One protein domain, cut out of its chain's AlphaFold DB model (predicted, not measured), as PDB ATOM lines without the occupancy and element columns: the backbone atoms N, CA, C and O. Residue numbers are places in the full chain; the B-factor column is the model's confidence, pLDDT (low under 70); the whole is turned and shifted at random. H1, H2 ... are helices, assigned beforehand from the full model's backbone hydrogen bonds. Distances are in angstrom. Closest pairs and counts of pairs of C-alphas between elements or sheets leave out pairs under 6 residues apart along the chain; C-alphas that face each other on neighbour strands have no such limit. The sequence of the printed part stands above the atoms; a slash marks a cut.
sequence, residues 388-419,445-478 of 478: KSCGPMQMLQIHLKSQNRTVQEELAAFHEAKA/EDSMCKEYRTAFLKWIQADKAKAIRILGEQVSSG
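This is residues 388 to 419 and 445 to 478 of the 478 residues of an uncharacterized protein of Bursaphelenchus xylophilus (UniProt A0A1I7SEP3). Four short helices cross steeply in a small cluster: H2 packs on the kinked H3, H1 meets H3 nearly at right angles, and H4 packs on H1. The 66 printed residues hold four named helices, H1 to H4 in order; the class is all helix. The whole is compact, radius of gyration of the C-alphas 11.4 A, spanning 34 by 26 by 21 A.

H1, residues 390 to 402, only just touches H2, residues 407 to 414, with 3 pairs of C-alphas within 8 A, the closest Gln 397 and Val 407, 6.0 A. H2 touches H3, residues 445 to 462, with closest C-alphas Phe 414 and Ala 455, 4.6 A. H4, residues 464 to 475, touches H1 with residues 470 to 471 alone, the closest C-alphas Pro 392 and Leu 471, 6.2 A. Every O i to N i+4 pair is within hydrogen-bond range in H1; H2 has 2 of 4, H3 12 of 14, H4 5 of 8.

H1 starts at C-alpha 390 (402.095, 185.261, 275.402); H3, 24.3 A long, kinks 60 degrees near residue 452; H4 ends at C-alpha 475 (406.805, 188.694, 286.877).

Residues 420 to 444 are not printed, a gap of 25.0 A between C-alphas 419 and 445.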
ATOM      1  N   LYS A 388     408.261 188.440 277.093       85.06
ATOM      2  CA  LYS A 388     407.417 187.554 276.279       85.06
ATOM      3  C   LYS A 388     406.050 187.361 276.941       85.06
ATOM      4  O   LYS A 388     405.858 186.441 277.730       85.06
ATOM      5  N   SER A 389     405.088 188.208 276.580       79.62
ATOM      6  CA  SER A 389     403.756 188.246 277.199       79.62
ATOM      7  C   SER A 389     402.873 187.020 276.931       79.62
ATOM      8  O   SER A 389     402.016 186.716 277.757       79.62
ATOM      9  N   CYS A 390     403.055 186.295 275.818       80.62
ATOM     10  CA  CYS A 390     402.095 185.261 275.402       80.62
ATOM     11  C   CYS A 390     402.018 184.050 276.343       80.62
ATOM     12  O   CYS A 390     400.917 183.596 276.643       80.62
ATOM     13  N   GLY A 391     403.146 183.561 276.869       81.81
ATOM     14  CA  GLY A 391     403.146 182.447 277.832       81.81
ATOM     15  C   GLY A 391     402.418 182.795 279.143       81.81
ATOM     16  O   GLY A 391     401.483 182.095 279.531       81.81
ATOM     17  N   PRO A 392     402.768 183.911 279.809       82.69
ATOM     18  CA  PRO A 392     402.043 184.402 280.981       82.69
ATOM     19  C   PRO A 392     400.558 184.687 280.712       82.69
ATOM     20  O   PRO A 392     399.706 184.391 281.547       82.69
ATOM     21  N   MET A 393     400.214 185.209 279.535       81.25
ATOM     22  CA  MET A 393     398.818 185.467 279.177       81.25
ATOM     23  C   MET A 393     398.002 184.167 279.058       81.25
ATOM     24  O   MET A 393     396.850 184.124 279.494       81.25
ATOM     25  N   GLN A 394     398.598 183.078 278.560       81.50
ATOM     26  CA  GLN A 394     397.968 181.751 278.573       81.50
ATOM     27  C   GLN A 394     397.723 181.252 280.005       81.50
ATOM     28  O   GLN A 394     396.658 180.706 280.297       81.50
ATOM     29  N   MET A 395     398.657 181.492 280.930       79.62
ATOM     30  CA  MET A 395     398.480 181.137 282.346       79.62
ATOM     31  C   MET A 395     397.327 181.917 282.987       79.62
ATOM     32  O   MET A 395     396.495 181.330 283.685       79.62
ATOM     33  N   LEU A 396     397.210 183.216 282.687       81.94
ATOM     34  CA  LEU A 396     396.062 184.024 283.104       81.94
ATOM     35  C   LEU A 396     394.753 183.466 282.526       81.94
ATOM     36  O   LEU A 396     393.763 183.344 283.248       81.94
ATOM     37  N   GLN A 397     394.744 183.072 281.251       82.94
ATOM     38  CA  GLN A 397     393.569 182.488 280.607       82.94
ATOM     39  C   GLN A 397     393.132 181.178 281.279       82.94
ATOM     40  O   GLN A 397     391.937 180.967 281.483       82.94
ATOM     41  N   ILE A 398     394.071 180.306 281.654       82.56
ATOM     42  CA  ILE A 398     393.778 179.064 282.388       82.56
ATOM     43  C   ILE A 398     393.202 179.382 283.775       82.56
ATOM     44  O   ILE A 398     392.203 178.784 284.182       82.56
ATOM     45  N   HIS A 399     393.782 180.358 284.477       82.12
ATOM     46  CA  HIS A 399     393.298 180.784 285.787       82.12
ATOM     47  C   HIS A 399     391.874 181.357 285.715       82.12
ATOM     48  O   HIS A 399     391.012 180.962 286.497       82.12
ATOM     49  N   LEU A 400     391.581 182.223 284.745       83.00
ATOM     50  CA  LEU A 400     390.248 182.816 284.570       83.00
ATOM     51  C   LEU A 400     389.199 181.786 284.124       83.00
ATOM     52  O   LEU A 400     388.074 181.810 284.629       83.00
ATOM     53  N   LYS A 401     389.581 180.806 283.288       83.31
ATOM     54  CA  LYS A 401     388.721 179.657 282.947       83.31
ATOM     55  C   LYS A 401     388.305 178.860 284.187       83.31
ATOM     56  O   LYS A 401     387.169 178.405 284.246       83.31
ATOM     57  N   SER A 402     389.170 178.739 285.197       82.81
ATOM     58  CA  SER A 402     388.807 178.078 286.462       82.81
ATOM     59  C   SER A 402     387.763 178.848 287.289       82.81
ATOM     60  O   SER A 402     387.089 178.260 288.130       82.81
ATOM     61  N   GLN A 403     387.596 180.150 287.032       82.31
ATOM     62  CA  GLN A 403     386.661 181.041 287.727       82.31
ATOM     63  C   GLN A 403     385.436 181.423 286.879       82.31
ATOM     64  O   GLN A 403     384.689 182.321 287.267       82.31
ATOM     65  N   ASN A 404     385.220 180.765 285.731       83.38
ATOM     66  CA  ASN A 404     384.185 181.114 284.746       83.38
ATOM     67  C   ASN A 404     384.234 182.586 284.280       83.38
ATOM     68  O   ASN A 404     383.193 183.170 283.989       83.38
ATOM     69  N   ARG A 405     385.426 183.190 284.211       79.44
ATOM     70  CA  ARG A 405     385.641 184.545 283.673       79.44
ATOM     71  C   ARG A 405     386.403 184.493 282.358       79.44
ATOM     72  O   ARG A 405     387.181 183.565 282.120       79.44
ATOM     73  N   THR A 406     386.211 185.500 281.514       79.31
ATOM     74  CA  THR A 406     386.955 185.631 280.255       79.31
ATOM     75  C   THR A 406     388.105 186.630 280.375       79.31
ATOM     76  O   THR A 406     388.085 187.553 281.186       79.31
ATOM     77  N   VAL A 407     389.141 186.438 279.555       72.19
ATOM     78  CA  VAL A 407     390.296 187.353 279.470       72.19
ATOM     79  C   VAL A 407     389.854 188.742 278.998       72.19
ATOM     80  O   VAL A 407     390.379 189.743 279.476       72.19
ATOM     81  N   GLN A 408     388.852 188.800 278.115       75.06
ATOM     82  CA  GLN A 408     388.269 190.049 277.631       75.06
ATOM     83  C   GLN A 408     387.622 190.856 278.758       75.06
ATOM     84  O   GLN A 408     387.857 192.052 278.832       75.06
ATOM     85  N   GLU A 409     386.865 190.228 279.661       76.50
ATOM     86  CA  GLU A 409     386.218 190.929 280.784       76.50
ATOM     87  C   GLU A 409     387.228 191.566 281.746       76.50
ATOM     88  O   GLU A 409     387.031 192.694 282.191       76.50
ATOM     89  N   GLU A 410     388.316 190.861 282.061       74.50
ATOM     90  CA  GLU A 410     389.322 191.348 283.015       74.50
ATOM     91  C   GLU A 410     390.243 192.412 282.385       74.50
ATOM     92  O   GLU A 410     390.658 193.352 283.061       74.50
ATOM     93  N   LEU A 411     390.542 192.295 281.085       77.44
ATOM     94  CA  LEU A 411     391.414 193.229 280.360       77.44
ATOM     95  C   LEU A 411     390.664 194.375 279.675       77.44
ATOM     96  O   LEU A 411     391.311 195.331 279.252       77.44
ATOM     97  N   ALA A 412     389.331 194.334 279.594       75.25
ATOM     98  CA  ALA A 412     388.520 195.384 278.969       75.25
ATOM     99  C   ALA A 412     388.786 196.768 279.577       75.25
ATOM    100  O   ALA A 412     388.805 197.757 278.853       75.25
ATOM    101  N   ALA A 413     389.057 196.838 280.884       74.62
ATOM    102  CA  ALA A 413     389.383 198.091 281.568       74.62
ATOM    103  C   ALA A 413     390.719 198.717 281.113       74.62
ATOM    104  O   ALA A 413     390.917 199.918 281.281       74.62
ATOM    105  N   PHE A 414     391.626 197.918 280.543       69.44
ATOM    106  CA  PHE A 414     392.967 198.331 280.112       69.44
ATOM    107  C   PHE A 414     393.131 198.341 278.587       69.44
ATOM    108  O   PHE A 414     394.192 198.714 278.080       69.44
ATOM    109  N   HIS A 415     392.098 197.924 277.852       71.62
ATOM    110  CA  HIS A 415     392.080 197.946 276.400       71.62
ATOM    111  C   HIS A 415     391.701 199.350 275.921       71.62
ATOM    112  O   HIS A 415     390.561 199.790 276.066       71.62
ATOM    113  N   GLU A 416     392.652 200.068 275.330       55.88
ATOM    114  CA  GLU A 416     392.347 201.329 274.655       55.88
ATOM    115  C   GLU A 416     391.534 201.024 273.394       55.88
ATOM    116  O   GLU A 416     391.983 200.305 272.499       55.88
ATOM    117  N   ALA A 417     390.307 201.544 273.324       42.84
ATOM    118  CA  ALA A 417     389.574 201.595 272.070       42.84
ATOM    119  C   ALA A 417     390.418 202.410 271.085       42.84
ATOM    120  O   ALA A 417     390.777 203.553 271.368       42.84
ATOM    121  N   LYS A 418     390.776 201.801 269.953       35.28
ATOM    122  CA  LYS A 418     391.501 202.457 268.867       35.28
ATOM    123  C   LYS A 418     390.672 203.668 268.427       35.28
ATOM    124  O   LYS A 418     389.627 203.506 267.804       35.28
ATOM    125  N   ALA A 419     391.077 204.861 268.855       28.95
ATOM    126  CA  ALA A 419     390.375 206.101 268.567       28.95
ATOM    127  C   ALA A 419     390.664 206.514 267.122       28.95
ATOM    128  O   ALA A 419     391.508 207.371 266.868       28.95
ATOM    129  N   GLU A 445     395.654 181.308 268.739       57.75
ATOM    130  CA  GLU A 445     396.058 181.768 270.082       57.75
ATOM    131  C   GLU A 445     397.058 182.946 270.034       57.75
ATOM    132  O   GLU A 445     397.007 183.850 270.870       57.75
ATOM    133  N   ASP A 446     397.885 183.002 268.986       61.72
ATOM    134  CA  ASP A 446     398.814 184.104 268.702       61.72
ATOM    135  C   ASP A 446     398.117 185.425 268.326       61.72
ATOM    136  O   ASP A 446     398.627 186.505 268.634       61.72
ATOM    137  N   SER A 447     396.947 185.365 267.680       67.94
ATOM    138  CA  SER A 447     396.172 186.550 267.286       67.94
ATOM    139  C   SER A 447     395.612 187.270 268.510       67.94
ATOM    140  O   SER A 447     395.739 188.488 268.619       67.94
ATOM    141  N   MET A 448     395.063 186.514 269.467       69.06
ATOM    142  CA  MET A 448     394.592 187.065 270.742       69.06
ATOM    143  C   MET A 448     395.738 187.654 271.565       69.06
ATOM    144  O   MET A 448     395.565 188.693 272.199       69.06
ATOM    145  N   CYS A 449     396.918 187.019 271.542       75.62
ATOM    146  CA  CYS A 449     398.079 187.557 272.245       75.62
ATOM    147  C   CYS A 449     398.491 188.921 271.710       75.62
ATOM    148  O   CYS A 449     398.770 189.811 272.505       75.62
ATOM    149  N   LYS A 450     398.498 189.111 270.388       75.38
ATOM    150  CA  LYS A 450     398.855 190.398 269.782       75.38
ATOM    151  C   LYS A 450     397.823 191.488 270.066       75.38
ATOM    152  O   LYS A 450     398.217 192.616 270.338       75.38
ATOM    153  N   GLU A 451     396.535 191.149 270.042       78.50
ATOM    154  CA  GLU A 451     395.438 192.097 270.275       78.50
ATOM    155  C   GLU A 451     395.399 192.594 271.730       78.50
ATOM    156  O   GLU A 451     395.395 193.797 271.974       78.50
ATOM    157  N   TYR A 452     395.474 191.685 272.708       80.25
ATOM    158  CA  TYR A 452     395.366 192.031 274.134       80.25
ATOM    159  C   TYR A 452     396.714 192.274 274.824       80.25
ATOM    160  O   TYR A 452     396.751 192.494 276.036       80.25
ATOM    161  N   ARG A 453     397.832 192.264 274.084       81.25
ATOM    162  CA  ARG A 453     399.187 192.439 274.635       81.25
ATOM    163  C   ARG A 453     399.310 193.700 275.484       81.25
ATOM    164  O   ARG A 453     399.785 193.640 276.613       81.25
ATOM    165  N   THR A 454     398.927 194.844 274.925       82.25
ATOM    166  CA  THR A 454     399.102 196.157 275.561       82.25
ATOM    167  C   THR A 454     398.263 196.264 276.830       82.25
ATOM    168  O   THR A 454     398.771 196.677 277.871       82.25
ATOM    169  N   ALA A 455     397.011 195.807 276.767       83.00
ATOM    170  CA  ALA A 455     396.108 195.732 277.907       83.00
ATOM    171  C   ALA A 455     396.657 194.808 279.006       83.00
ATOM    172  O   ALA A 455     396.635 195.163 280.183       83.00
ATOM    173  N   PHE A 456     397.209 193.650 278.631       83.94
ATOM    174  CA  PHE A 456     397.806 192.695 279.566       83.94
ATOM    175  C   PHE A 456     399.040 193.261 280.278       83.94
ATOM    176  O   PHE A 456     399.170 193.115 281.491       83.94
ATOM    177  N   LEU A 457     399.923 193.955 279.557       83.62
ATOM    178  CA  LEU A 457     401.097 194.600 280.151       83.62
ATOM    179  C   LEU A 457     400.704 195.742 281.101       83.62
ATOM    180  O   LEU A 457     401.220 195.809 282.218       83.62
ATOM    181  N   LYS A 458     399.735 196.583 280.711       84.50
ATOM    182  CA  LYS A 458     399.180 197.640 281.575       84.50
ATOM    183  C   LYS A 458     398.528 197.065 282.836       84.50
ATOM    184  O   LYS A 458     398.726 197.602 283.923       84.50
ATOM    185  N   TRP A 459     397.817 195.944 282.717       85.44
ATOM    186  CA  TRP A 459     397.246 195.232 283.861       85.44
ATOM    187  C   TRP A 459     398.328 194.734 284.834       85.44
ATOM    188  O   TRP A 459     398.200 194.927 286.044       85.44
ATOM    189  N   ILE A 460     399.428 194.164 284.324       83.38
ATOM    190  CA  ILE A 460     400.568 193.749 285.161       83.38
ATOM    191  C   ILE A 460     401.174 194.951 285.895       83.38
ATOM    192  O   ILE A 460     401.509 194.839 287.075       83.38
ATOM    193  N   GLN A 461     401.319 196.093 285.218       82.69
ATOM    194  CA  GLN A 461     401.865 197.307 285.827       82.69
ATOM    195  C   GLN A 461     400.953 197.879 286.920       82.69
ATOM    196  O   GLN A 461     401.461 198.293 287.962       82.69
ATOM    197  N   ALA A 462     399.634 197.872 286.704       83.94
ATOM    198  CA  ALA A 462     398.654 198.393 287.653       83.94
ATOM    199  C   ALA A 462     398.540 197.521 288.916       83.94
ATOM    200  O   ALA A 462     398.598 198.040 290.028       83.94
ATOM    201  N   ASP A 463     398.450 196.197 288.754       83.44
ATOM    202  CA  ASP A 463     398.187 195.249 289.842       83.44
ATOM    203  C   ASP A 463     399.320 194.217 290.011       83.44
ATOM    204  O   ASP A 463     399.095 192.999 290.033       83.44
ATOM    205  N   LYS A 464     400.563 194.689 290.206       80.94
ATOM    206  CA  LYS A 464     401.758 193.825 290.358       80.94
ATOM    207  C   LYS A 464     401.568 192.695 291.380       80.94
ATOM    208  O   LYS A 464     401.947 191.555 291.128       80.94
ATOM    209  N   ALA A 465     400.927 192.970 292.520       80.69
ATOM    210  CA  ALA A 465     400.700 191.970 293.568       80.69
ATOM    211  C   ALA A 465     399.746 190.839 293.136       80.69
ATOM    212  O   ALA A 465     399.937 189.682 293.517       80.69
ATOM    213  N   LYS A 466     398.717 191.159 292.340       81.12
ATOM    214  CA  LYS A 466     397.773 190.174 291.793       81.12
ATOM    215  C   LYS A 466     398.434 189.378 290.668       81.12
ATOM    216  O   LYS A 466     398.307 188.155 290.643       81.12
ATOM    217  N   ALA A 467     399.198 190.054 289.811       79.38
ATOM    218  CA  ALA A 467     399.966 189.428 288.744       79.38
ATOM    219  C   ALA A 467     400.974 188.402 289.291       79.38
ATOM    220  O   ALA A 467     400.969 187.262 288.838       79.38
ATOM    221  N   ILE A 468     401.751 188.742 290.327       81.69
ATOM    222  CA  ILE A 468     402.718 187.819 290.956       81.69
ATOM    223  C   ILE A 468     402.023 186.584 291.553       81.69
ATOM    224  O   ILE A 468     402.530 185.472 291.438       81.69
ATOM    225  N   ARG A 469     400.836 186.739 292.156       80.81
ATOM    226  CA  ARG A 469     400.078 185.600 292.712       80.81
ATOM    227  C   ARG A 469     399.591 184.621 291.644       80.81
ATOM    228  O   ARG A 469     399.508 183.431 291.920       80.81
ATOM    229  N   ILE A 470     399.229 185.124 290.466       76.69
ATOM    230  CA  ILE A 470     398.631 184.323 289.388       76.69
ATOM    231  C   ILE A 470     399.710 183.740 288.467       76.69
ATOM    232  O   ILE A 470     399.598 182.598 288.031       76.69
ATOM    233  N   LEU A 471     400.750 184.520 288.174       76.69
ATOM    234  CA  LEU A 471     401.779 184.207 287.179       76.69
ATOM    235  C   LEU A 471     403.097 183.713 287.805       76.69
ATOM    236  O   LEU A 471     403.968 183.222 287.088       76.69
ATOM    237  N   GLY A 472     403.243 183.805 289.131       70.00
ATOM    238  CA  GLY A 472     404.435 183.383 289.868       70.00
ATOM    239  C   GLY A 472     405.620 184.356 289.756       70.00
ATOM    240  O   GLY A 472     405.476 185.509 289.351       70.00
ATOM    241  N   GLU A 473     406.819 183.875 290.110       59.72
ATOM    242  CA  GLU A 473     408.086 184.640 290.106       59.72
ATOM    243  C   GLU A 473     408.513 185.164 288.722       59.72
ATOM    244  O   GLU A 473     409.345 186.059 288.640       59.72
ATOM    245  N   GLN A 474     407.903 184.684 287.632       55.69
ATOM    246  CA  GLN A 474     408.188 185.126 286.256       55.69
ATOM    247  C   GLN A 474     407.900 186.622 286.020       55.69
ATOM    248  O   GLN A 474     408.389 187.193 285.049       55.69
ATOM    249  N   VAL A 475     407.123 187.256 286.906       57.75
ATOM    250  CA  VAL A 475     406.805 188.694 286.877       57.75
ATOM    251  C   VAL A 475     407.825 189.536 287.660       57.75
ATOM    252  O   VAL A 475     407.924 190.731 287.407       57.75
ATOM    253  N   SER A 476     408.583 188.956 288.605       48.97
ATOM    254  CA  SER A 476     409.529 189.723 289.443       48.97
ATOM    255  C   SER A 476     410.913 189.897 288.810       48.97
ATOM    256  O   SER A 476     411.657 190.790 289.205       48.97
ATOM    257  N   SER A 477     411.251 189.057 287.829       38.88
ATOM    258  CA  SER A 477     412.524 189.067 287.100       38.88
ATOM    259  C   SER A 477     412.541 189.973 285.855       38.88
ATOM    260  O   SER A 477     413.491 189.896 285.076       38.88
ATOM    261  N   GLY A 478     411.495 190.783 285.650       37.66
ATOM    262  CA  GLY A 478     411.359 191.755 284.554       37.66
ATOM    263  C   GLY A 478     411.486 193.201 285.015       37.66
ATOM    264  O   GLY A 478     410.985 193.533 286.112       37.66
TER     265      GLY A 478